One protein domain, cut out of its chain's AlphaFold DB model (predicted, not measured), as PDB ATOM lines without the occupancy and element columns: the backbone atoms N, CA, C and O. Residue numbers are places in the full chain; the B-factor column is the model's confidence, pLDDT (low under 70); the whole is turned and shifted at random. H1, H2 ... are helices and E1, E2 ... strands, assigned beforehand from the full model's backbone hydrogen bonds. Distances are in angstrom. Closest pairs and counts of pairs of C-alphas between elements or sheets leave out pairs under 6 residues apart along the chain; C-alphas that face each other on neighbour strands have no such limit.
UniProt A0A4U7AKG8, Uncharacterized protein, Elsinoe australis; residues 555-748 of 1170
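AT A GLANCE: This is residues 555 to 748 of the 1170 residues of an uncharacterized protein of Elsinoe australis (UniProt A0A4U7AKG8). A flat domain has a helical hairpin at each end of its longest span, H1 with H2 at one and H4 with H5 at the other, and small two-stranded ribbons between them. The ribbon E3 E6 lies near the middle, with E3 between H1 and H3; E1 E2 lies at one edge, and E4 E5, with H6 and H7 beside it, lies toward another. The printed part has 194 residues, with seven named helices and six named strands that follow along the chain as H1 H2 E1 E2 E3 E4 E5 E6 H3 H4 H5 H6 H7; the three sheets of two strands, E1 - E2, E3 - E6 and E4 - E5, are antiparallel, and the class is mostly helix. It is compact, with a radius of gyration of the C-alphas of 18.1 A and spans of 56 by 48 by 24 A.

IN THESE COORDINATES: H1, residues 555 to 573, begins at C-alpha (103.224, 176.411, 122.856) and is 27.1 A long; H2, residues 581 to 598, is 25.9 A. The strands are E1, residues 605 to 607, E2, 614 to 616, E3, 626 to 630, E4, 635 to 638, E5, 644 to 647, and E6, 654 to 658. H3, residues 659 to 665, and H4, 670 to 681, precede H5, residues 686 to 709, which is the longest helix at 35.1 A. H6 is residues 714 to 719; H7, residues 724 to 736, ends at C-alpha (131.011, 163.713, 129.023).

HOW THE PARTS SIT: H1 and H2, a helical hairpin, touch at a shallow tilt of 30 degrees, opposite ways, closest at the C-alphas of Glu 556 and Lys 595, 6.4 A apart. The closest C-alphas of H1 and E3 are those of Gly 562 and Val 628, 5.8 A; those of E3 and H3 are Ser 627 and His 659, 5.0 A. N 606 and O 615 of the hairpin E1 and E2 are 2.9 A apart, N 627 and O 657 of E3 and E6 2.8 A, and N 637 and O 645 of the hairpin E4 and E5 2.8 A, each within hydrogen-bond range. H4 and H5, a helical hairpin, touch at a shallow tilt of 9 degrees, opposite ways, through residues 692 to 703 of H5 alone; the C-alphas of Ser 672 and Val 700 are closest, 5.6 A. The closest C-alphas of E5 and H6 are those of Thr 646 and Val 718, 4.9 A. H4 and H7 touch only at their ends, closest at the C-alphas of Ala 671 and Phe 734, 7.0 A. Every O i to N i+4 pair is within hydrogen-bond range in H1, H2, H3, H4, H6 and H7, and 19 of 20 in H5.

THE WHOLE: The two C-alphas farthest apart, of Ser 581 and Glu 687, are 57.4 A apart. The printed part has no cut, and no link is long. Residues 737 to 748 hold no named element. Mean pLDDT of the printed part is 90.8; residue 620, residues 640 to 642 and residues 743 to 746 are under 70.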
ATOM      1  N   ILE A 555     101.877 176.753 122.386       89.69
ATOM      2  CA  ILE A 555     103.224 176.411 122.856       89.69
ATOM      3  C   ILE A 555     103.864 177.531 123.693       89.69
ATOM      4  O   ILE A 555     104.511 177.253 124.701       89.69
ATOM      5  N   GLU A 556     103.640 178.802 123.357       92.12
ATOM      6  CA  GLU A 556     104.157 179.920 124.151       92.12
ATOM      7  C   GLU A 556     103.495 180.017 125.533       92.12
ATOM      8  O   GLU A 556     104.196 180.273 126.513       92.12
ATOM      9  N   ASP A 557     102.187 179.751 125.661       86.88
ATOM     10  CA  ASP A 557     101.522 179.704 126.975       86.88
ATOM     11  C   ASP A 557     102.003 178.500 127.811       86.88
ATOM     12  O   ASP A 557     102.261 178.654 129.007       86.88
ATOM     13  N   VAL A 558     102.243 177.326 127.192       88.25
ATOM     14  CA  VAL A 558     102.917 176.184 127.855       88.25
ATOM     15  C   VAL A 558     104.260 176.624 128.443       88.25
ATOM     16  O   VAL A 558     104.511 176.419 129.635       88.25
ATOM     17  N   ILE A 559     105.127 177.218 127.614       93.00
ATOM     18  CA  ILE A 559     106.478 177.640 127.999       93.00
ATOM     19  C   ILE A 559     106.396 178.665 129.137       93.00
ATOM     20  O   ILE A 559     107.074 178.516 130.157       93.00
ATOM     21  N   LYS A 560     105.523 179.672 129.005       92.50
ATOM     22  CA  LYS A 560     105.306 180.723 130.007       92.50
ATOM     23  C   LYS A 560     104.897 180.134 131.357       92.50
ATOM     24  O   LYS A 560     105.547 180.399 132.369       92.50
ATOM     25  N   VAL A 561     103.857 179.300 131.379       86.69
ATOM     26  CA  VAL A 561     103.333 178.669 132.602       86.69
ATOM     27  C   VAL A 561     104.359 177.713 133.225       86.69
ATOM     28  O   VAL A 561     104.541 177.716 134.448       86.69
ATOM     29  N   GLY A 562     105.066 176.933 132.402       87.88
ATOM     30  CA  GLY A 562     106.134 176.029 132.833       87.88
ATOM     31  C   GLY A 562     107.284 176.767 133.521       87.88
ATOM     32  O   GLY A 562     107.641 176.439 134.657       87.88
ATOM     33  N   LEU A 563     107.808 177.817 132.882       93.75
ATOM     34  CA  LEU A 563     108.892 178.637 133.424       93.75
ATOM     35  C   LEU A 563     108.476 179.383 134.695       93.75
ATOM     36  O   LEU A 563     109.158 179.254 135.711       93.75
ATOM     37  N   GLN A 564     107.346 180.104 134.698       92.50
ATOM     38  CA  GLN A 564     106.887 180.848 135.886       92.50
ATOM     39  C   GLN A 564     106.828 179.956 137.128       92.50
ATOM     40  O   GLN A 564     107.207 180.359 138.228       92.50
ATOM     41  N   ARG A 565     106.379 178.712 136.951       83.62
ATOM     42  CA  ARG A 565     106.328 177.712 138.012       83.62
ATOM     43  C   ARG A 565     107.721 177.298 138.504       83.62
ATOM     44  O   ARG A 565     107.917 177.219 139.717       83.62
ATOM     45  N   GLN A 566     108.665 177.021 137.603       90.62
ATOM     46  CA  GLN A 566     110.025 176.611 137.978       90.62
ATOM     47  C   GLN A 566     110.771 177.723 138.718       90.62
ATOM     48  O   GLN A 566     111.313 177.479 139.798       90.62
ATOM     49  N   PHE A 567     110.704 178.949 138.195       92.69
ATOM     50  CA  PHE A 567     111.345 180.124 138.784       92.69
ATOM     51  C   PHE A 567     110.741 180.526 140.131       92.69
ATOM     52  O   PHE A 567     111.490 180.820 141.057       92.69
ATOM     53  N   ARG A 568     109.410 180.459 140.303       91.31
ATOM     54  CA  ARG A 568     108.774 180.624 141.627       91.31
ATOM     55  C   ARG A 568     109.288 179.601 142.637       91.31
ATOM     56  O   ARG A 568     109.534 179.949 143.788       91.31
ATOM     57  N   GLY A 569     109.470 178.350 142.208       86.06
ATOM     58  CA  GLY A 569     110.062 177.300 143.036       86.06
ATOM     59  C   GLY A 569     111.529 177.562 143.391       86.06
ATOM     60  O   GLY A 569     111.937 177.272 144.513       86.06
ATOM     61  N   GLU A 570     112.316 178.124 142.470       89.88
ATOM     62  CA  GLU A 570     113.726 178.476 142.703       89.88
ATOM     63  C   GLU A 570     113.877 179.669 143.631       89.88
ATOM     64  O   GLU A 570     114.530 179.524 144.664       89.88
ATOM     65  N   ALA A 571     113.197 180.781 143.340       89.50
ATOM     66  CA  ALA A 571     113.177 181.965 144.193       89.50
ATOM     67  C   ALA A 571     112.792 181.596 145.635       89.50
ATOM     68  O   ALA A 571     113.559 181.849 146.565       89.50
ATOM     69  N   ALA A 572     111.689 180.858 145.815       87.94
ATOM     70  CA  ALA A 572     111.256 180.388 147.129       87.94
ATOM     71  C   ALA A 572     112.277 179.456 147.815       87.94
ATOM     72  O   ALA A 572     112.402 179.491 149.039       87.94
ATOM     73  N   SER A 573     113.024 178.637 147.062       82.38
ATOM     74  CA  SER A 573     114.045 177.741 147.633       82.38
ATOM     75  C   SER A 573     115.261 178.486 148.201       82.38
ATOM     76  O   SER A 573     115.884 177.993 149.143       82.38
ATOM     77  N   VAL A 574     115.546 179.690 147.689       82.94
ATOM     78  CA  VAL A 574     116.623 180.579 148.164       82.94
ATOM     79  C   VAL A 574     116.114 181.786 148.964       82.94
ATOM     80  O   VAL A 574     116.874 182.706 149.243       82.94
ATOM     81  N   GLY A 575     114.836 181.792 149.358       88.38
ATOM     82  CA  GLY A 575     114.248 182.860 150.174       88.38
ATOM     83  C   GLY A 575     114.039 184.196 149.447       88.38
ATOM     84  O   GLY A 575     113.845 185.212 150.108       88.38
ATOM     85  N   ARG A 576     114.063 184.206 148.110       90.88
ATOM     86  CA  ARG A 576     113.744 185.375 147.275       90.88
ATOM     87  C   ARG A 576     112.269 185.370 146.874       90.88
ATOM     88  O   ARG A 576     111.653 184.309 146.758       90.88
ATOM     89  N   SER A 577     111.705 186.552 146.631       93.25
ATOM     90  CA  SER A 577     110.360 186.671 146.057       93.25
ATOM     91  C   SER A 577     110.400 186.452 144.537       93.25
ATOM     92  O   SER A 577     111.458 186.498 143.909       93.25
ATOM     93  N   TRP A 578     109.247 186.167 143.931       92.31
ATOM     94  CA  TRP A 578     109.127 186.007 142.476       92.31
ATOM     95  C   TRP A 578     109.281 187.347 141.743       92.31
ATOM     96  O   TRP A 578     109.728 187.385 140.602       92.31
ATOM     97  N   GLU A 579     108.941 188.435 142.423       95.19
ATOM     98  CA  GLU A 579     108.987 189.827 141.985       95.19
ATOM     99  C   GLU A 579     110.409 190.426 142.034       95.19
ATOM    100  O   GLU A 579     110.616 191.542 141.562       95.19
ATOM    101  N   ASP A 580     111.396 189.688 142.564       94.44
ATOM    102  CA  ASP A 580     112.823 190.031 142.508       94.44
ATOM    103  C   ASP A 580     113.246 190.311 141.051       94.44
ATOM    104  O   ASP A 580     113.043 189.495 140.146       94.44
ATOM    105  N   SER A 581     113.834 191.486 140.812       94.81
ATOM    106  CA  SER A 581     114.170 191.962 139.465       94.81
ATOM    107  C   SER A 581     115.200 191.079 138.754       94.81
ATOM    108  O   SER A 581     115.160 190.956 137.528       94.81
ATOM    109  N   GLN A 582     116.087 190.416 139.500       91.12
ATOM    110  CA  GLN A 582     117.035 189.458 138.952       91.12
ATOM    111  C   GLN A 582     116.316 188.163 138.559       91.12
ATOM    112  O   GLN A 582     116.523 187.677 137.448       91.12
ATOM    113  N   VAL A 583     115.426 187.641 139.415       92.88
ATOM    114  CA  VAL A 583     114.584 186.466 139.105       92.88
ATOM    115  C   VAL A 583     113.749 186.726 137.847       92.88
ATOM    116  O   VAL A 583     113.754 185.902 136.932       92.88
ATOM    117  N   GLN A 584     113.097 187.891 137.757       96.31
ATOM    118  CA  GLN A 584     112.341 188.303 136.571       96.31
ATOM    119  C   GLN A 584     113.218 188.399 135.319       96.31
ATOM    120  O   GLN A 584     112.824 187.895 134.269       96.31
ATOM    121  N   LYS A 585     114.419 188.983 135.412       95.38
ATOM    122  CA  LYS A 585     115.349 189.066 134.278       95.38
ATOM    123  C   LYS A 585     115.740 187.678 133.756       95.38
ATOM    124  O   LYS A 585     115.618 187.427 132.558       95.38
ATOM    125  N   VAL A 586     116.161 186.766 134.639       94.19
ATOM    126  CA  VAL A 586     116.549 185.399 134.237       94.19
ATOM    127  C   VAL A 586     115.353 184.635 133.649       94.19
ATOM    128  O   VAL A 586     115.516 183.928 132.654       94.19
ATOM    129  N   TYR A 587     114.147 184.830 134.192       96.06
ATOM    130  CA  TYR A 587     112.906 184.272 133.650       96.06
ATOM    131  C   TYR A 587     112.569 184.800 132.245       96.06
ATOM    132  O   TYR A 587     112.232 184.006 131.368       96.06
ATOM    133  N   GLN A 588     112.668 186.112 132.000       96.88
ATOM    134  CA  GLN A 588     112.365 186.692 130.685       96.88
ATOM    135  C   GLN A 588     113.351 186.203 129.618       96.88
ATOM    136  O   GLN A 588     112.944 185.834 128.521       96.88
ATOM    137  N   GLU A 589     114.638 186.127 129.949       96.38
ATOM    138  CA  GLU A 589     115.667 185.604 129.044       96.38
ATOM    139  C   GLU A 589     115.460 184.106 128.752       96.38
ATOM    140  O   GLU A 589     115.584 183.680 127.605       96.38
ATOM    141  N   ALA A 590     115.060 183.316 129.754       96.88
ATOM    142  CA  ALA A 590     114.646 181.922 129.579       96.88
ATOM    143  C   ALA A 590     113.392 181.772 128.694       96.88
ATOM    144  O   ALA A 590     113.338 180.881 127.845       96.88
ATOM    145  N   PHE A 591     112.399 182.651 128.863       96.88
ATOM    146  CA  PHE A 591     111.176 182.659 128.059       96.88
ATOM    147  C   PHE A 591     111.466 182.992 126.594       96.88
ATOM    148  O   PHE A 591     111.028 182.263 125.708       96.88
ATOM    149  N   GLN A 592     112.262 184.034 126.332       97.19
ATOM    150  CA  GLN A 592     112.658 184.397 124.968       97.19
ATOM    151  C   GLN A 592     113.536 183.322 124.314       97.19
ATOM    152  O   GLN A 592     113.368 183.047 123.130       97.19
ATOM    153  N   PHE A 593     114.423 182.667 125.069       96.88
ATOM    154  CA  PHE A 593     115.215 181.545 124.563       96.88
ATOM    155  C   PHE A 593     114.328 180.394 124.065       96.88
ATOM    156  O   PHE A 593     114.439 180.000 122.906       96.88
ATOM    157  N   LEU A 594     113.395 179.907 124.892       96.06
ATOM    158  CA  LEU A 594     112.497 178.816 124.498       96.06
ATOM    159  C   LEU A 594     111.498 179.240 123.406       96.06
ATOM    160  O   LEU A 594     111.253 178.468 122.481       96.06
ATOM    161  N   LYS A 595     110.988 180.480 123.437       95.56
ATOM    162  CA  LYS A 595     110.165 181.054 122.355       95.56
ATOM    163  C   LYS A 595     110.915 181.060 121.016       95.56
ATOM    164  O   LYS A 595     110.350 180.675 119.998       95.56
ATOM    165  N   ASN A 596     112.201 181.417 121.015       95.75
ATOM    166  CA  ASN A 596     113.038 181.399 119.813       95.75
ATOM    167  C   ASN A 596     113.310 179.984 119.274       95.75
ATOM    168  O   ASN A 596     113.562 179.851 118.080       95.75
ATOM    169  N   GLN A 597     113.249 178.941 120.107       93.00
ATOM    170  CA  GLN A 597     113.376 177.549 119.655       93.00
ATOM    171  C   GLN A 597     112.101 177.007 118.996       93.00
ATOM    172  O   GLN A 597     112.184 176.144 118.130       93.00
ATOM    173  N   VAL A 598     110.923 177.514 119.381       94.06
ATOM    174  CA  VAL A 598     109.629 177.091 118.810       94.06
ATOM    175  C   VAL A 598     109.099 178.038 117.729       94.06
ATOM    176  O   VAL A 598     108.023 177.804 117.193       94.06
ATOM    177  N   LYS A 599     109.852 179.086 117.361       94.31
ATOM    178  CA  LYS A 599     109.453 180.077 116.342       94.31
ATOM    179  C   LYS A 599     109.209 179.466 114.946       94.31
ATOM    180  O   LYS A 599     108.427 180.015 114.182       94.31
ATOM    181  N   ASP A 600     109.896 178.359 114.636       93.88
ATOM    182  CA  ASP A 600     109.838 177.623 113.359       93.88
ATOM    183  C   ASP A 600     108.963 176.345 113.471       93.88
ATOM    184  O   ASP A 600     109.070 175.404 112.671       93.88
ATOM    185  N   CYS A 601     108.132 176.272 114.516       93.19
ATOM    186  CA  CYS A 601     107.096 175.258 114.715       93.19
ATOM    187  C   CYS A 601     105.717 175.865 114.435       93.19
ATOM    188  O   CYS A 601     105.502 177.059 114.656       93.19
ATOM    189  N   GLU A 602     104.763 175.041 114.001       92.50
ATOM    190  CA  GLU A 602     103.362 175.461 113.939       92.50
ATOM    191  C   GLU A 602     102.826 175.824 115.345       92.50
ATOM    192  O   GLU A 602     103.361 175.353 116.353       92.50
ATOM    193  N   PRO A 603     101.754 176.635 115.481       87.81
ATOM    194  CA  PRO A 603     101.274 177.124 116.784       87.81
ATOM    195  C   PRO A 603     100.878 176.041 117.804       87.81
ATOM    196  O   PRO A 603     100.758 176.329 119.001       87.81
ATOM    197  N   ASN A 604     100.629 174.823 117.320       87.38
ATOM    198  CA  ASN A 604     100.309 173.608 118.063       87.38
ATOM    199  C   ASN A 604     101.425 172.549 117.988       87.38
ATOM    200  O   ASN A 604     101.174 171.407 118.363       87.38
ATOM    201  N   GLU A 605     102.624 172.889 117.521       94.62
ATOM    202  CA  GLU A 605     103.791 172.009 117.456       94.62
ATOM    203  C   GLU A 605     104.942 172.505 118.337       94.62
ATOM    204  O   GLU A 605     104.994 173.657 118.769       94.62
ATOM    205  N   TRP A 606     105.884 171.606 118.614       95.81
ATOM    206  CA  TRP A 606     107.124 171.899 119.323       95.81
ATOM    207  C   TRP A 606     108.204 170.867 118.980       95.81
ATOM    208  O   TRP A 606     107.899 169.739 118.593       95.81
ATOM    209  N   LEU A 607     109.472 171.252 119.133       95.88
ATOM    210  CA  LEU A 607     110.621 170.369 118.934       95.88
ATOM    211  C   LEU A 607     110.998 169.672 120.249       95.88
ATOM    212  O   LEU A 607     111.330 170.336 121.232       95.88
ATOM    213  N   ASP A 608     110.982 168.342 120.254       96.50
ATOM    214  CA  ASP A 608     111.492 167.517 121.348       96.50
ATOM    215  C   ASP A 608     113.017 167.427 121.268       96.50
ATOM    216  O   ASP A 608     113.569 166.686 120.453       96.50
ATOM    217  N   GLN A 609     113.709 168.168 122.133       95.56
ATOM    218  CA  GLN A 609     115.169 168.259 122.108       95.56
ATOM    219  C   GLN A 609     115.892 166.934 122.393       95.56
ATOM    220  O   GLN A 609     117.062 166.807 122.044       95.56
ATOM    221  N   TYR A 610     115.247 165.956 123.042       96.06
ATOM    222  CA  TYR A 610     115.904 164.680 123.353       96.06
ATOM    223  C   TYR A 610     115.799 163.675 122.207       96.06
ATOM    224  O   TYR A 610     116.528 162.688 122.223       96.06
ATOM    225  N   THR A 611     114.908 163.894 121.235       96.69
ATOM    226  CA  THR A 611     114.715 162.995 120.080       96.69
ATOM    227  C   THR A 611     114.916 163.679 118.726       96.69
ATOM    228  O   THR A 611     115.009 162.993 117.713       96.69
ATOM    229  N   GLY A 612     114.958 165.015 118.683       95.31
ATOM    230  CA  GLY A 612     114.976 165.805 117.449       95.31
ATOM    231  C   GLY A 612     113.634 165.839 116.705       95.31
ATOM    232  O   GLY A 612     113.544 166.440 115.637       95.31
ATOM    233  N   LEU A 613     112.584 165.210 117.241       95.75
ATOM    234  CA  LEU A 613     111.291 165.081 116.570       95.75
ATOM    235  C   LEU A 613     110.407 166.309 116.816       95.75
ATOM    236  O   LEU A 613     110.222 166.738 117.958       95.75
ATOM    237  N   LYS A 614     109.780 166.830 115.756       96.56
ATOM    238  CA  LYS A 614     108.622 167.721 115.904       96.56
ATOM    239  C   LYS A 614     107.430 166.917 116.432       96.56
ATOM    240  O   LYS A 614     107.203 165.781 116.020       96.56
ATOM    241  N   ARG A 615     106.677 167.499 117.364       95.44
ATOM    242  CA  ARG A 615     105.506 166.887 117.999       95.44
ATOM    243  C   ARG A 615     104.358 167.881 118.055       95.44
ATOM    244  O   ARG A 615     104.541 169.008 118.502       95.44
ATOM    245  N   THR A 616     103.156 167.441 117.700       94.88
ATOM    246  CA  THR A 616     101.928 168.184 118.005       94.88
ATOM    247  C   THR A 616     101.665 168.165 119.515       94.88
ATOM    248  O   THR A 616     101.963 167.181 120.195       94.88
ATOM    249  N   ILE A 617     101.102 169.241 120.064       89.94
ATOM    250  CA  ILE A 617     100.681 169.329 121.464       89.94
ATOM    251  C   ILE A 617      99.447 168.434 121.661       89.94
ATOM    252  O   ILE A 617      98.391 168.724 121.094       89.94
ATOM    253  N   PRO A 618      99.546 167.361 122.461       86.56
ATOM    254  CA  PRO A 618      98.412 166.498 122.763       86.56
ATOM    255  C   PRO A 618      97.476 167.148 123.801       86.56
ATOM    256  O   PRO A 618      97.837 168.156 124.421       86.56
ATOM    257  N   PRO A 619      96.305 166.543 124.075       74.50
ATOM    258  CA  PRO A 619      95.471 166.921 125.212       74.50
ATOM    259  C   PRO A 619      96.245 166.968 126.540       74.50
ATOM    260  O   PRO A 619      97.259 166.292 126.741       74.50
ATOM    261  N   THR A 620      95.743 167.760 127.487       66.56
ATOM    262  CA  THR A 620      96.307 167.828 128.841       66.56
ATOM    263  C   THR A 620      96.323 166.446 129.498       66.56
ATOM    264  O   THR A 620      95.324 165.736 129.433       66.56
ATOM    265  N   PHE A 621      97.412 166.126 130.206       71.81
ATOM    266  CA  PHE A 621      97.678 164.857 130.907       71.81
ATOM    267  C   PHE A 621      98.191 163.701 130.027       71.81
ATOM    268  O   PHE A 621      98.356 162.584 130.506       71.81
ATOM    269  N   HIS A 622      98.534 163.969 128.768       86.81
ATOM    270  CA  HIS A 622      99.206 163.000 127.903       86.81
ATOM    271  C   HIS A 622     100.723 162.902 128.208       86.81
ATOM    272  O   HIS A 622     101.352 163.933 128.472       86.81
ATOM    273  N   PRO A 623     101.368 161.721 128.106       91.06
ATOM    274  CA  PRO A 623     102.811 161.569 128.350       91.06
ATOM    275  C   PRO A 623     103.705 162.422 127.437       91.06
ATOM    276  O   PRO A 623     104.774 162.871 127.853       91.06
ATOM    277  N   PHE A 624     103.243 162.697 126.212       95.38
ATOM    278  CA  PHE A 624     103.926 163.549 125.227       95.38
ATOM    279  C   PHE A 624     103.553 165.030 125.325       95.38
ATOM    280  O   PHE A 624     103.803 165.794 124.398       95.38
ATOM    281  N   PHE A 625     102.920 165.455 126.417       92.75
ATOM    282  CA  PHE A 625     102.653 166.868 126.634       92.75
ATOM    283  C   PHE A 625     103.984 167.642 126.774       92.75
ATOM    284  O   PHE A 625     104.870 167.163 127.489       92.75
ATOM    285  N   PRO A 626     104.156 168.805 126.117       94.94
ATOM    286  CA  PRO A 626     105.386 169.595 126.194       94.94
ATOM    287  C   PRO A 626     105.742 169.992 127.633       94.94
ATOM    288  O   PRO A 626     104.895 170.432 128.415       94.94
ATOM    289  N   SER A 627     107.019 169.859 127.980       94.50
ATOM    290  CA  SER A 627     107.538 170.080 129.328       94.50
ATOM    291  C   SER A 627     108.842 170.866 129.286       94.50
ATOM    292  O   SER A 627     109.763 170.493 128.566       94.50
ATOM    293  N   VAL A 628     108.925 171.931 130.085       94.50
ATOM    294  CA  VAL A 628     110.162 172.696 130.282       94.50
ATOM    295  C   VAL A 628     111.025 171.989 131.325       94.50
ATOM    296  O   VAL A 628     110.570 171.790 132.456       94.50
ATOM    297  N   GLU A 629     112.259 171.652 130.962       94.12
ATOM    298  CA  GLU A 629     113.224 170.961 131.818       94.12
ATOM    299  C   GLU A 629     114.592 171.650 131.841       94.12
ATOM    300  O   GLU A 629     115.001 172.272 130.860       94.12
ATOM    301  N   ALA A 630     115.308 171.509 132.959       94.75
ATOM    302  CA  ALA A 630     116.721 171.859 133.057       94.75
ATOM    303  C   ALA A 630     117.599 170.702 132.548       94.75
ATOM    304  O   ALA A 630     117.511 169.586 133.065       94.75
ATOM    305  N   ILE A 631     118.434 170.952 131.538       93.69
ATOM    306  CA  ILE A 631     119.266 169.926 130.889       93.69
ATOM    307  C   ILE A 631     120.290 169.360 131.887       93.69
ATOM    308  O   ILE A 631     120.220 168.182 132.259       93.69
ATOM    309  N   ASP A 632     121.155 170.237 132.386       94.25
ATOM    310  CA  ASP A 632     122.173 170.007 133.404       94.25
ATOM    311  C   ASP A 632     121.659 170.340 134.815       94.25
ATOM    312  O   ASP A 632     120.662 171.059 134.976       94.25
ATOM    313  N   PRO A 633     122.360 169.894 135.881       92.00
ATOM    314  CA  PRO A 633     122.004 170.222 137.260       92.00
ATOM    315  C   PRO A 633     121.869 171.728 137.535       92.00
ATOM    316  O   PRO A 633     121.010 172.116 138.335       92.00
ATOM    317  N   PHE A 634     122.705 172.558 136.903       93.81
ATOM    318  CA  PHE A 634     122.672 174.021 136.960       93.81
ATOM    319  C   PHE A 634     123.493 174.645 135.817       93.81
ATOM    320  O   PHE A 634     124.395 174.015 135.272       93.81
ATOM    321  N   THR A 635     123.243 175.925 135.548       93.75
ATOM    322  CA  THR A 635     124.116 176.824 134.777       93.75
ATOM    323  C   THR A 635     124.578 177.974 135.662       93.75
ATOM    324  O   THR A 635     123.865 178.422 136.564       93.75
ATOM    325  N   CYS A 636     125.765 178.494 135.382       90.50
ATOM    326  CA  CYS A 636     126.294 179.693 136.018       90.50
ATOM    327  C   CYS A 636     126.040 180.947 135.178       90.50
ATOM    328  O   CYS A 636     125.936 180.879 133.952       90.50
ATOM    329  N   ARG A 637     125.963 182.108 135.837       86.38
ATOM    330  CA  ARG A 637     125.880 183.429 135.200       86.38
ATOM    331  C   ARG A 637     126.809 184.417 135.917       86.38
ATOM    332  O   ARG A 637     126.921 184.327 137.143       86.38
ATOM    333  N   PRO A 638     127.443 185.368 135.206       82.00
ATOM    334  CA  PRO A 638     128.244 186.410 135.841       82.00
ATOM    335  C   PRO A 638     127.409 187.213 136.840       82.00
ATOM    336  O   PRO A 638     126.391 187.801 136.467       82.00
ATOM    337  N   ALA A 639     127.844 187.249 138.100       76.88
ATOM    338  CA  ALA A 639     127.334 188.181 139.096       76.88
ATOM    339  C   ALA A 639     128.349 189.323 139.308       76.88
ATOM    340  O   ALA A 639     129.554 189.121 139.117       76.88
ATOM    341  N   PRO A 640     127.907 190.529 139.706       68.12
ATOM    342  CA  PRO A 640     128.822 191.574 140.150       68.12
ATOM    343  C   PRO A 640     129.597 191.085 141.387       68.12
ATOM    344  O   PRO A 640     128.983 190.820 142.415       68.12
ATOM    345  N   GLY A 641     130.927 190.951 141.290       66.38
ATOM    346  CA  GLY A 641     131.772 190.493 142.410       66.38
ATOM    347  C   GLY A 641     132.547 189.177 142.214       66.38
ATOM    348  O   GLY A 641     132.765 188.460 143.182       66.38
ATOM    349  N   LYS A 642     133.007 188.873 140.990       63.69
ATOM    350  CA  LYS A 642     133.878 187.730 140.603       63.69
ATOM    351  C   LYS A 642     133.308 186.308 140.742       63.69
ATOM    352  O   LYS A 642     133.708 185.461 139.949       63.69
ATOM    353  N   THR A 643     132.413 186.014 141.682       78.12
ATOM    354  CA  THR A 643     131.780 184.685 141.775       78.12
ATOM    355  C   THR A 643     130.629 184.545 140.779       78.12
ATOM    356  O   THR A 643     129.894 185.497 140.506       78.12
ATOM    357  N   LEU A 644     130.458 183.353 140.203       86.38
ATOM    358  CA  LEU A 644     129.320 183.067 139.338       86.38
ATOM    359  C   LEU A 644     128.112 182.648 140.175       86.38
ATOM    360  O   LEU A 644     128.212 181.746 141.009       86.38
ATOM    361  N   GLN A 645     126.954 183.253 139.902       87.12
ATOM    362  CA  GLN A 645     125.697 182.818 140.503       87.12
ATOM    363  C   GLN A 645     125.101 181.660 139.703       87.12
ATOM    364  O   GLN A 645     124.999 181.708 138.476       87.12
ATOM    365  N   THR A 646     124.666 180.636 140.420       91.19
ATOM    366  CA  THR A 646     124.037 179.428 139.891       91.19
ATOM    367  C   THR A 646     122.526 179.579 139.740       91.19
ATOM    368  O   THR A 646     121.852 180.229 140.538       91.19
ATOM    369  N   TRP A 647     121.985 178.953 138.698       92.25
ATOM    370  CA  TRP A 647     120.555 178.854 138.412       92.25
ATOM    371  C   TRP A 647     120.267 177.455 137.871       92.25
ATOM    372  O   TRP A 647     121.058 176.936 137.084       92.25
ATOM    373  N   VAL A 648     119.153 176.826 138.260       93.81
ATOM    374  CA  VAL A 648     118.787 175.519 137.684       93.81
ATOM    375  C   VAL A 648     118.092 175.750 136.344       93.81
ATOM    376  O   VAL A 648     118.527 175.208 135.333       93.81
ATOM    377  N   HIS A 649     117.085 176.627 136.308       95.19
ATOM    378  CA  HIS A 649     116.429 177.040 135.066       95.19
ATOM    379  C   HIS A 649     116.953 178.415 134.627       95.19
ATOM    380  O   HIS A 649     116.673 179.427 135.261       95.19
ATOM    381  N   ALA A 650     117.703 178.467 133.526       95.44
ATOM    382  CA  ALA A 650     118.059 179.697 132.813       95.44
ATOM    383  C   ALA A 650     118.409 179.361 131.357       95.44
ATOM    384  O   ALA A 650     118.821 178.238 131.089       95.44
ATOM    385  N   ALA A 651     118.270 180.330 130.444       95.62
ATOM    386  CA  ALA A 651     118.346 180.160 128.984       95.62
ATOM    387  C   ALA A 651     119.250 179.016 128.453       95.62
ATOM    388  O   ALA A 651     118.692 178.087 127.883       95.62
ATOM    389  N   PRO A 652     120.585 179.000 128.659       92.56
ATOM    390  CA  PRO A 652     121.455 177.980 128.054       92.56
ATOM    391  C   PRO A 652     121.223 176.551 128.576       92.56
ATOM    392  O   PRO A 652     121.691 175.606 127.958       92.56
ATOM    393  N   ASN A 653     120.513 176.389 129.696       95.88
ATOM    394  CA  ASN A 653     120.276 175.107 130.358       95.88
ATOM    395  C   ASN A 653     118.842 174.582 130.176       95.88
ATOM    396  O   ASN A 653     118.375 173.789 130.988       95.88
ATOM    397  N   LEU A 654     118.084 175.078 129.194       96.19
ATOM    398  CA  LEU A 654     116.655 174.782 129.077       96.19
ATOM    399  C   LEU A 654     116.303 173.944 127.855       96.19
ATOM    400  O   LEU A 654     116.704 174.246 126.730       96.19
ATOM    401  N   GLY A 655     115.462 172.939 128.098       95.38
ATOM    402  CA  GLY A 655     114.932 172.069 127.066       95.38
ATOM    403  C   GLY A 655     113.423 171.905 127.082       95.38
ATOM    404  O   GLY A 655     112.794 171.873 128.140       95.38
ATOM    405  N   MET A 656     112.859 171.775 125.880       96.69
ATOM    406  CA  MET A 656     111.507 171.271 125.664       96.69
ATOM    407  C   MET A 656     111.577 169.763 125.435       96.69
ATOM    408  O   MET A 656     112.191 169.308 124.471       96.69
ATOM    409  N   ILE A 657     110.952 168.994 126.328       97.00
ATOM    410  CA  ILE A 657     110.925 167.524 126.296       97.00
ATOM    411  C   ILE A 657     109.531 166.981 126.652       97.00
ATOM    412  O   ILE A 657     108.715 167.717 127.215       97.00
ATOM    413  N   PRO A 658     109.227 165.699 126.379       97.06
ATOM    414  CA  PRO A 658     107.968 165.080 126.783       97.06
ATOM    415  C   PRO A 658     107.804 165.072 128.302       97.06
ATOM    416  O   PRO A 658     108.760 164.817 129.039       97.06
ATOM    417  N   HIS A 659     106.583 165.284 128.790       93.88
ATOM    418  CA  HIS A 659     106.302 165.291 130.223       93.88
ATOM    419  C   HIS A 659     106.736 163.993 130.916       93.88
ATOM    420  O   HIS A 659     107.366 164.062 131.972       93.88
ATOM    421  N   ALA A 660     106.483 162.835 130.302       95.88
ATOM    422  CA  ALA A 660     106.936 161.544 130.821       95.88
ATOM    423  C   ALA A 660     108.467 161.466 130.959       95.88
ATOM    424  O   ALA A 660     108.973 160.954 131.954       95.88
ATOM    425  N   MET A 661     109.210 162.049 130.011       97.25
ATOM    426  CA  MET A 661     110.674 162.088 130.043       97.25
ATOM    427  C   MET A 661     111.208 163.023 131.138       97.25
ATOM    428  O   MET A 661     112.186 162.688 131.800       97.25
ATOM    429  N   ASN A 662     110.536 164.154 131.396       95.12
ATOM    430  CA  ASN A 662     110.860 165.022 132.535       95.12
ATOM    431  C   ASN A 662     110.721 164.257 133.867       95.12
ATOM    432  O   ASN A 662     111.648 164.248 134.678       95.12
ATOM    433  N   ILE A 663     109.602 163.543 134.059       92.50
ATOM    434  CA  ILE A 663     109.370 162.738 135.270       92.50
ATOM    435  C   ILE A 663     110.424 161.620 135.391       92.50
ATOM    436  O   ILE A 663     110.980 161.439 136.475       92.50
ATOM    437  N   ALA A 664     110.724 160.911 134.296       95.75
ATOM    438  CA  ALA A 664     111.695 159.815 134.252       95.75
ATOM    439  C   ALA A 664     113.143 160.263 134.516       95.75
ATOM    440  O   ALA A 664     113.871 159.590 135.242       95.75
ATOM    441  N   LYS A 665     113.569 161.412 133.973       94.44
ATOM    442  CA  LYS A 665     114.890 162.006 134.235       94.44
ATOM    443  C   LYS A 665     115.001 162.497 135.679       94.44
ATOM    444  O   LYS A 665     115.942 162.137 136.396       94.44
ATOM    445  N   GLY A 666     114.067 163.349 136.100       90.38
ATOM    446  CA  GLY A 666     114.131 164.084 137.360       90.38
ATOM    447  C   GLY A 666     115.477 164.793 137.570       90.38
ATOM    448  O   GLY A 666     115.882 165.646 136.792       90.38
ATOM    449  N   ASN A 667     116.190 164.435 138.643       87.94
ATOM    450  CA  ASN A 667     117.509 165.005 138.972       87.94
ATOM    451  C   ASN A 667     118.696 164.295 138.277       87.94
ATOM    452  O   ASN A 667     119.842 164.636 138.568       87.94
ATOM    453  N   SER A 668     118.460 163.294 137.423       92.44
ATOM    454  CA  SER A 668     119.534 162.569 136.725       92.44
ATOM    455  C   SER A 668     120.206 163.453 135.671       92.44
ATOM    456  O   SER A 668     119.548 164.307 135.071       92.44
ATOM    457  N   LEU A 669     121.499 163.226 135.409       95.12
ATOM    458  CA  LEU A 669     122.187 163.864 134.282       95.12
ATOM    459  C   LEU A 669     121.560 163.470 132.943       95.12
ATOM    460  O   LEU A 669     121.122 162.328 132.772       95.12
ATOM    461  N   LEU A 670     121.636 164.383 131.972       96.38
ATOM    462  CA  LEU A 670     121.319 164.110 130.570       96.38
ATOM    463  C   LEU A 670     122.076 162.878 130.045       96.38
ATOM    464  O   LEU A 670     121.486 162.013 129.403       96.38
ATOM    465  N   ALA A 671     123.352 162.750 130.416       97.44
ATOM    466  CA  ALA A 671     124.198 161.601 130.117       97.44
ATOM    467  C   ALA A 671     123.541 160.250 130.474       97.44
ATOM    468  O   ALA A 671     123.638 159.291 129.714       97.44
ATOM    469  N   SER A 672     122.825 160.151 131.603       97.62
ATOM    470  CA  SER A 672     122.136 158.906 131.984       97.62
ATOM    471  C   SER A 672     120.942 158.603 131.087       97.62
ATOM    472  O   SER A 672     120.675 157.440 130.809       97.62
ATOM    473  N   VAL A 673     120.238 159.637 130.618       97.62
ATOM    474  CA  VAL A 673     119.124 159.503 129.669       97.62
ATOM    475  C   VAL A 673     119.644 159.035 128.305       97.62
ATOM    476  O   VAL A 673     119.045 158.151 127.697       97.62
ATOM    477  N   ALA A 674     120.793 159.558 127.866       97.88
ATOM    478  CA  ALA A 674     121.463 159.139 126.636       97.88
ATOM    479  C   ALA A 674     121.929 157.670 126.685       97.88
ATOM    480  O   ALA A 674     121.610 156.903 125.779       97.88
ATOM    481  N   GLU A 675     122.619 157.251 127.754       98.06
ATOM    482  CA  GLU A 675     123.085 155.861 127.919       98.06
ATOM    483  C   GLU A 675     121.915 154.862 128.057       98.06
ATOM    484  O   GLU A 675     121.952 153.785 127.462       98.06
ATOM    485  N   ILE A 676     120.839 155.226 128.772       98.19
ATOM    486  CA  ILE A 676     119.602 154.423 128.839       98.19
ATOM    487  C   ILE A 676     118.964 154.296 127.448       98.19
ATOM    488  O   ILE A 676     118.603 153.195 127.036       98.19
ATOM    489  N   GLY A 677     118.856 155.399 126.700       97.75
ATOM    490  CA  GLY A 677     118.352 155.384 125.325       97.75
ATOM    491  C   GLY A 677     119.185 154.486 124.405       97.75
ATOM    492  O   GLY A 677     118.623 153.688 123.656       97.75
ATOM    493  N   ALA A 678     120.514 154.560 124.498       96.88
ATOM    494  CA  ALA A 678     121.432 153.720 123.732       96.88
ATOM    495  C   ALA A 678     121.284 152.225 124.070       96.88
ATOM    496  O   ALA A 678     121.177 151.409 123.156       96.88
ATOM    497  N   ASN A 679     121.199 151.865 125.357       96.81
ATOM    498  CA  ASN A 679     120.962 150.483 125.789       96.81
ATOM    499  C   ASN A 679     119.615 149.950 125.260       96.81
ATOM    500  O   ASN A 679     119.570 148.870 124.681       96.81
ATOM    501  N   CYS A 680     118.541 150.743 125.345       95.75
ATOM    502  CA  CYS A 680     117.212 150.370 124.846       95.75
ATOM    503  C   CYS A 680     117.112 150.237 123.313       95.75
ATOM    504  O   CYS A 680     116.213 149.549 122.822       95.75
ATOM    505  N   LYS A 681     117.978 150.913 122.543       95.44
ATOM    506  CA  LYS A 681     118.066 150.767 121.076       95.44
ATOM    507  C   LYS A 681     118.841 149.524 120.648       95.44
ATOM    508  O   LYS A 681     118.603 149.017 119.552       95.44
ATOM    509  N   ALA A 682     119.802 149.084 121.459       93.38
ATOM    510  CA  ALA A 682     120.735 148.032 121.092       93.38
ATOM    511  C   ALA A 682     119.988 146.713 120.835       93.38
ATOM    512  O   ALA A 682     119.466 146.079 121.749       93.38
ATOM    513  N   SER A 683     119.941 146.301 119.569       83.69
ATOM    514  CA  SER A 683     119.420 144.993 119.169       83.69
ATOM    515  C   SER A 683     120.561 143.986 119.283       83.69
ATOM    516  O   SER A 683     121.320 143.783 118.339       83.69
ATOM    517  N   VAL A 684     120.733 143.445 120.486       84.62
ATOM    518  CA  VAL A 684     121.865 142.597 120.883       84.62
ATOM    519  C   VAL A 684     121.419 141.174 121.208       84.62
ATOM    520  O   VAL A 684     120.284 140.953 121.633       84.62
ATOM    521  N   ARG A 685     122.322 140.203 121.022       85.69
ATOM    522  CA  ARG A 685     122.105 138.821 121.475       85.69
ATOM    523  C   ARG A 685     122.114 138.763 123.014       85.69
ATOM    524  O   ARG A 685     122.653 139.681 123.641       85.69
ATOM    525  N   PRO A 686     121.546 137.720 123.645       82.94
ATOM    526  CA  PRO A 686     121.466 137.626 125.106       82.94
ATOM    527  C   PRO A 686     122.819 137.738 125.826       82.94
ATOM    528  O   PRO A 686     122.888 138.342 126.893       82.94
ATOM    529  N   GLU A 687     123.896 137.212 125.238       82.12
ATOM    530  CA  GLU A 687     125.249 137.276 125.799       82.12
ATOM    531  C   GLU A 687     125.797 138.712 125.756       82.12
ATOM    532  O   GLU A 687     126.277 139.242 126.759       82.12
ATOM    533  N   ASP A 688     125.645 139.376 124.607       90.50
ATOM    534  CA  ASP A 688     126.076 140.762 124.396       90.50
ATOM    535  C   ASP A 688     125.268 141.745 125.283       90.50
ATOM    536  O   ASP A 688     125.786 142.774 125.728       90.50
ATOM    537  N   LYS A 689     124.002 141.417 125.595       91.38
ATOM    538  CA  LYS A 689     123.128 142.197 126.491       91.38
ATOM    539  C   LYS A 689     123.643 142.238 127.931       91.38
ATOM    540  O   LYS A 689     123.548 143.295 128.551       91.38
ATOM    541  N   GLN A 690     124.237 141.160 128.452       91.50
ATOM    542  CA  GLN A 690     124.839 141.182 129.792       91.50
ATOM    543  C   GLN A 690     125.978 142.209 129.875       91.50
ATOM    544  O   GLN A 690     125.954 143.081 130.743       91.50
ATOM    545  N   GLN A 691     126.931 142.167 128.938       94.12
ATOM    546  CA  GLN A 691     128.052 143.112 128.917       94.12
ATOM    547  C   GLN A 691     127.572 144.564 128.740       94.12
ATOM    548  O   GLN A 691     128.121 145.493 129.343       94.12
ATOM    549  N   LEU A 692     126.530 144.772 127.930       94.94
ATOM    550  CA  LEU A 692     125.893 146.074 127.732       94.94
ATOM    551  C   LEU A 692     125.221 146.602 129.014       94.94
ATOM    552  O   LEU A 692     125.281 147.803 129.285       94.94
ATOM    553  N   ASP A 693     124.610 145.724 129.809       95.44
ATOM    554  CA  ASP A 693     123.938 146.072 131.065       95.44
ATOM    555  C   ASP A 693     124.924 146.352 132.204       95.44
ATOM    556  O   ASP A 693     124.784 147.368 132.884       95.44
ATOM    557  N   GLU A 694     125.977 145.546 132.354       95.31
ATOM    558  CA  GLU A 694     127.106 145.828 133.259       95.31
ATOM    559  C   GLU A 694     127.764 147.177 132.915       95.31
ATOM    560  O   GLU A 694     128.019 148.022 133.783       95.31
ATOM    561  N   THR A 695     127.965 147.423 131.616       96.31
ATOM    562  CA  THR A 695     128.471 148.698 131.098       96.31
ATOM    563  C   THR A 695     127.530 149.849 131.457       96.31
ATOM    564  O   THR A 695     127.992 150.879 131.950       96.31
ATOM    565  N   LEU A 696     126.216 149.695 131.266       97.44
ATOM    566  CA  LEU A 696     125.232 150.721 131.615       97.44
ATOM    567  C   LEU A 696     125.218 151.014 133.125       97.44
ATOM    568  O   LEU A 696     125.243 152.185 133.507       97.44
ATOM    569  N   VAL A 697     125.220 149.985 133.981       96.38
ATOM    570  CA  VAL A 697     125.256 150.145 135.448       96.38
ATOM    571  C   VAL A 697     126.484 150.945 135.872       96.38
ATOM    572  O   VAL A 697     126.344 151.943 136.581       96.38
ATOM    573  N   SER A 698     127.671 150.569 135.384       95.44
ATOM    574  CA  SER A 698     128.932 151.259 135.681       95.44
ATOM    575  C   SER A 698     128.904 152.738 135.262       95.44
ATOM    576  O   SER A 698     129.215 153.632 136.057       95.44
ATOM    577  N   ARG A 699     128.438 153.020 134.038       96.44
ATOM    578  CA  ARG A 699     128.333 154.383 133.490       96.44
ATOM    579  C   ARG A 699     127.352 155.244 134.280       96.44
ATOM    580  O   ARG A 699     127.690 156.343 134.707       96.44
ATOM    581  N   VAL A 700     126.150 154.740 134.547       96.88
ATOM    582  CA  VAL A 700     125.136 155.497 135.290       96.88
ATOM    583  C   VAL A 700     125.528 155.674 136.766       96.88
ATOM    584  O   VAL A 700     125.223 156.715 137.358       96.88
ATOM    585  N   ALA A 701     126.261 154.727 137.362       93.62
ATOM    586  CA  ALA A 701     126.843 154.898 138.693       93.62
ATOM    587  C   ALA A 701     127.868 156.050 138.726       93.62
ATOM    588  O   ALA A 701     127.879 156.830 139.678       93.62
ATOM    589  N   GLU A 702     128.671 156.221 137.671       94.25
ATOM    590  CA  GLU A 702     129.558 157.378 137.512       94.25
ATOM    591  C   GLU A 702     128.778 158.694 137.349       94.25
ATOM    592  O   GLU A 702     129.034 159.653 138.081       94.25
ATOM    593  N   HIS A 703     127.753 158.721 136.492       95.88
ATOM    594  CA  HIS A 703     126.899 159.900 136.290       95.88
ATOM    595  C   HIS A 703     126.238 160.364 137.597       95.88
ATOM    596  O   HIS A 703     126.130 161.557 137.884       95.88
ATOM    597  N   ARG A 704     125.827 159.406 138.431       92.38
ATOM    598  CA  ARG A 704     125.290 159.646 139.772       92.38
ATOM    599  C   ARG A 704     126.319 160.297 140.702       92.38
ATOM    600  O   ARG A 704     125.935 161.177 141.468       92.38
ATOM    601  N   LEU A 705     127.596 159.904 140.663       91.88
ATOM    602  CA  LEU A 705     128.652 160.539 141.472       91.88
ATOM    603  C   LEU A 705     128.861 162.006 141.082       91.88
ATOM    604  O   LEU A 705     129.041 162.849 141.961       91.88
ATOM    605  N   ILE A 706     128.746 162.321 139.791       93.31
ATOM    606  CA  ILE A 706     128.734 163.701 139.293       93.31
ATOM    607  C   ILE A 706     127.507 164.439 139.865       93.31
ATOM    608  O   ILE A 706     127.667 165.461 140.526       93.31
ATOM    609  N   SER A 707     126.284 163.896 139.753       91.19
ATOM    610  CA  SER A 707     125.082 164.507 140.364       91.19
ATOM    611  C   SER A 707     125.190 164.728 141.883       91.19
ATOM    612  O   SER A 707     124.636 165.696 142.403       91.19
ATOM    613  N   LEU A 708     125.880 163.836 142.603       88.00
ATOM    614  CA  LEU A 708     126.114 163.949 144.047       88.00
ATOM    615  C   LEU A 708     127.059 165.113 144.387       88.00
ATOM    616  O   LEU A 708     126.778 165.852 145.330       88.00
ATOM    617  N   ARG A 709     128.125 165.312 143.598       89.88
ATOM    618  CA  ARG A 709     129.135 166.369 143.792       89.88
ATOM    619  C   ARG A 709     128.543 167.783 143.814       89.88
ATOM    620  O   ARG A 709     129.039 168.647 144.533       89.88
ATOM    621  N   TYR A 710     127.498 168.018 143.023       88.94
ATOM    622  CA  TYR A 710     126.919 169.350 142.822       88.94
ATOM    623  C   TYR A 710     125.692 169.659 143.677       88.94
ATOM    624  O   TYR A 710     125.107 170.728 143.539       88.94
ATOM    625  N   GLY A 711     125.295 168.757 144.573       85.00
ATOM    626  CA  GLY A 711     124.114 168.945 145.406       85.00
ATOM    627  C   GLY A 711     122.817 168.499 144.724       85.00
ATOM    628  O   GLY A 711     122.492 168.800 143.572       85.00
ATOM    629  N   LEU A 712     122.022 167.756 145.484       81.50
ATOM    630  CA  LEU A 712     120.843 167.043 144.991       81.50
ATOM    631  C   LEU A 712     119.567 167.868 145.173       81.50
ATOM    632  O   LEU A 712     118.625 167.748 144.382       81.50
ATOM    633  N   ALA A 713     119.534 168.713 146.205       84.12
ATOM    634  CA  ALA A 713     118.444 169.644 146.432       84.12
ATOM    635  C   ALA A 713     118.602 170.877 145.531       84.12
ATOM    636  O   ALA A 713     119.684 171.450 145.420       84.12
ATOM    637  N   LYS A 714     117.493 171.345 144.944       84.94
ATOM    638  CA  LYS A 714     117.435 172.583 144.143       84.94
ATOM    639  C   LYS A 714     118.061 173.774 144.894       84.94
ATOM    640  O   LYS A 714     118.843 174.517 144.317       84.94
ATOM    641  N   LYS A 715     117.813 173.874 146.205       87.12
ATOM    642  CA  LYS A 715     118.406 174.878 147.101       87.12
ATOM    643  C   LYS A 715     119.934 174.792 147.211       87.12
ATOM    644  O   LYS A 715     120.584 175.829 147.210       87.12
ATOM    645  N   GLN A 716     120.505 173.587 147.311       87.19
ATOM    646  CA  GLN A 716     121.965 173.400 147.344       87.19
ATOM    647  C   GLN A 716     122.582 173.908 146.032       87.19
ATOM    648  O   GLN A 716     123.563 174.643 146.068       87.19
ATOM    649  N   ARG A 717     121.947 173.604 144.890       89.12
ATOM    650  CA  ARG A 717     122.426 174.017 143.563       89.12
ATOM    651  C   ARG A 717     122.378 175.521 143.320       89.12
ATOM    652  O   ARG A 717     123.359 176.038 142.820       89.12
ATOM    653  N   VAL A 718     121.292 176.213 143.680       87.56
ATOM    654  CA  VAL A 718     121.136 177.677 143.465       87.56
ATOM    655  C   VAL A 718     121.924 178.517 144.491       87.56
ATOM    656  O   VAL A 718     122.178 179.697 144.265       87.56
ATOM    657  N   ASN A 719     122.329 177.926 145.620       87.50
ATOM    658  CA  ASN A 719     123.209 178.578 146.598       87.50
ATOM    659  C   ASN A 719     124.699 178.264 146.383       87.50
ATOM    660  O   ASN A 719     125.537 178.828 147.084       87.50
ATOM    661  N   ALA A 720     125.045 177.366 145.457       87.38
ATOM    662  CA  ALA A 720     126.436 177.085 145.131       87.38
ATOM    663  C   ALA A 720     127.053 178.270 144.372       87.38
ATOM    664  O   ALA A 720     126.406 178.882 143.520       87.38
ATOM    665  N   SER A 721     128.314 178.575 144.655       85.44
ATOM    666  CA  SER A 721     129.103 179.579 143.941       85.44
ATOM    667  C   SER A 721     130.315 178.914 143.314       85.44
ATOM    668  O   SER A 721     131.019 178.178 144.004       85.44
ATOM    669  N   PHE A 722     130.584 179.224 142.050       88.38
ATOM    670  CA  PHE A 722     131.723 178.688 141.312       88.38
ATOM    671  C   PHE A 722     132.556 179.822 140.717       88.38
ATOM    672  O   PHE A 722     132.038 180.890 140.375       88.38
ATOM    673  N   THR A 723     133.847 179.572 140.553       90.19
ATOM    674  CA  THR A 723     134.695 180.281 139.593       90.19
ATOM    675  C   THR A 723     134.342 179.860 138.160       90.19
ATOM    676  O   THR A 723     133.679 178.846 137.928       90.19
ATOM    677  N   GLN A 724     134.800 180.625 137.165       90.44
ATOM    678  CA  GLN A 724     134.604 180.263 135.757       90.44
ATOM    679  C   GLN A 724     135.321 178.958 135.384       90.44
ATOM    680  O   GLN A 724     134.801 178.188 134.582       90.44
ATOM    681  N   GLU A 725     136.478 178.682 135.984       89.94
ATOM    682  CA  GLU A 725     137.262 177.471 135.730       89.94
ATOM    683  C   GLU A 725     136.564 176.223 136.289       89.94
ATOM    684  O   GLU A 725     136.397 175.240 135.568       89.94
ATOM    685  N   GLU A 726     136.057 176.290 137.524       90.19
ATOM    686  CA  GLU A 726     135.268 175.210 138.135       90.19
ATOM    687  C   GLU A 726     133.953 174.962 137.389       90.19
ATOM    688  O   GLU A 726     133.557 173.809 137.214       90.19
ATOM    689  N   TYR A 727     133.278 176.022 136.923       92.31
ATOM    690  CA  TYR A 727     132.059 175.886 136.125       92.31
ATOM    691  C   TYR A 727     132.332 175.248 134.759       92.31
ATOM    692  O   TYR A 727     131.621 174.326 134.361       92.31
ATOM    693  N   ASN A 728     133.383 175.688 134.061       92.75
ATOM    694  CA  ASN A 728     133.800 175.083 132.798       92.75
ATOM    695  C   ASN A 728     134.148 173.599 132.995       92.75
ATOM    696  O   ASN A 728     133.776 172.761 132.175       92.75
ATOM    697  N   ALA A 729     134.809 173.255 134.102       92.12
ATOM    698  CA  ALA A 729     135.096 171.871 134.447       92.12
ATOM    699  C   ALA A 729     133.821 171.061 134.740       92.12
ATOM    700  O   ALA A 729     133.701 169.935 134.262       92.12
ATOM    701  N   ALA A 730     132.844 171.633 135.452       93.50
ATOM    702  CA  ALA A 730     131.552 170.992 135.706       93.50
ATOM    703  C   ALA A 730     130.763 170.729 134.414       93.50
ATOM    704  O   ALA A 730     130.236 169.637 134.222       93.50
ATOM    705  N   GLN A 731     130.749 171.691 133.490       94.50
ATOM    706  CA  GLN A 731     130.143 171.538 132.164       94.50
ATOM    707  C   GLN A 731     130.798 170.409 131.347       94.50
ATOM    708  O   GLN A 731     130.097 169.655 130.673       94.50
ATOM    709  N   VAL A 732     132.121 170.220 131.452       95.06
ATOM    710  CA  VAL A 732     132.809 169.067 130.838       95.06
ATOM    711  C   VAL A 732     132.375 167.742 131.479       95.06
ATOM    712  O   VAL A 732     132.162 166.770 130.756       95.06
ATOM    713  N   GLU A 733     132.176 167.676 132.800       95.62
ATOM    714  CA  GLU A 733     131.626 166.470 133.448       95.62
ATOM    715  C   GLU A 733     130.186 166.176 133.017       95.62
ATOM    716  O   GLU A 733     129.853 165.022 132.755       95.62
ATOM    717  N   PHE A 734     129.332 167.198 132.903       96.12
ATOM    718  CA  PHE A 734     127.943 167.020 132.467       96.12
ATOM    719  C   PHE A 734     127.869 166.515 131.024       96.12
ATOM    720  O   PHE A 734     127.198 165.515 130.759       96.12
ATOM    721  N   ARG A 735     128.635 167.143 130.120       96.00
ATOM    722  CA  ARG A 735     128.691 166.778 128.701       96.00
ATOM    723  C   ARG A 735     129.332 165.415 128.452       96.00
ATOM    724  O   ARG A 735     128.907 164.713 127.545       96.00
ATOM    725  N   THR A 736     130.348 165.019 129.217       97.00
ATOM    726  CA  THR A 736     131.011 163.713 129.023       97.00
ATOM    727  C   THR A 736     130.371 162.579 129.819       97.00
ATOM    728  O   THR A 736     130.554 161.407 129.489       97.00
ATOM    729  N   GLY A 737     129.660 162.893 130.904       96.69
ATOM    730  CA  GLY A 737     129.265 161.912 131.913       96.69
ATOM    731  C   GLY A 737     130.452 161.285 132.659       96.69
ATOM    732  O   GLY A 737     130.255 160.309 133.375       96.69
ATOM    733  N   ARG A 738     131.684 161.793 132.514       95.88
ATOM    734  CA  ARG A 738     132.878 161.229 133.163       95.88
ATOM    735  C   ARG A 738     133.239 162.022 134.413       95.88
ATOM    736  O   ARG A 738     133.253 163.250 134.400       95.88
ATOM    737  N   PHE A 739     133.545 161.317 135.499       92.94
ATOM    738  CA  PHE A 739     133.878 161.934 136.782       92.94
ATOM    739  C   PHE A 739     135.369 162.292 136.811       92.94
ATOM    740  O   PHE A 739     136.228 161.411 136.769       92.94
ATOM    741  N   ASN A 740     135.693 163.578 136.907       90.19
ATOM    742  CA  ASN A 740     137.060 164.071 137.010       90.19
ATOM    743  C   ASN A 740     137.651 163.710 138.379       90.19
ATOM    744  O   ASN A 740     137.139 164.130 139.417       90.19
ATOM    745  N   THR A 741     138.724 162.926 138.383       81.75
ATOM    746  CA  THR A 741     139.348 162.374 139.594       81.75
ATOM    747  C   THR A 741     140.476 163.226 140.173       81.75
ATOM    748  O   THR A 741     141.011 162.853 141.210       81.75
ATOM    749  N   GLY A 742     140.851 164.358 139.565       70.81
ATOM    750  CA  GLY A 742     142.048 165.120 139.969       70.81
ATOM    751  C   GLY A 742     142.004 165.809 141.347       70.81
ATOM    752  O   GLY A 742     142.936 166.537 141.680       70.81
ATOM    753  N   GLY A 743     140.919 165.662 142.117       63.25
ATOM    754  CA  GLY A 743     140.645 166.414 143.348       63.25
ATOM    755  C   GLY A 743     140.980 165.690 144.650       63.25
ATOM    756  O   GLY A 743     141.066 164.468 144.698       63.25
ATOM    757  N   SER A 744     141.080 166.452 145.743       52.09
ATOM    758  CA  SER A 744     141.323 165.923 147.096       52.09
ATOM    759  C   SER A 744     140.115 165.235 147.744       52.09
ATOM    760  O   SER A 744     140.277 164.499 148.715       52.09
ATOM    761  N   LEU A 745     138.900 165.462 147.230       62.69
ATOM    762  CA  LEU A 745     137.708 164.737 147.659       62.69
ATOM    763  C   LEU A 745     137.633 163.407 146.912       62.69
ATOM    764  O   LEU A 745     137.170 163.334 145.773       62.69
ATOM    765  N   ASP A 746     138.113 162.365 147.589       69.88
ATOM    766  CA  ASP A 746     138.133 160.998 147.083       69.88
ATOM    767  C   ASP A 746     136.742 160.572 146.577       69.88
ATOM    768  O   ASP A 746     135.719 160.741 147.254       69.88
ATOM    769  N   ARG A 747     136.724 159.954 145.389       83.00
ATOM    770  CA  ARG A 747     135.572 159.246 144.813       83.00
ATOM    771  C   ARG A 747     134.936 158.313 145.854       83.00
ATOM    772  O   ARG A 747     133.707 158.220 145.907       83.00
ATOM    773  N   GLN A 748     135.744 157.690 146.716       80.69
ATOM    774  CA  GLN A 748     135.280 156.848 147.820       80.69
ATOM    775  C   GLN A 748     134.433 157.593 148.858       80.69
ATOM    776  O   GLN A 748     133.471 157.012 149.352       80.69
TER     777      GLN A 748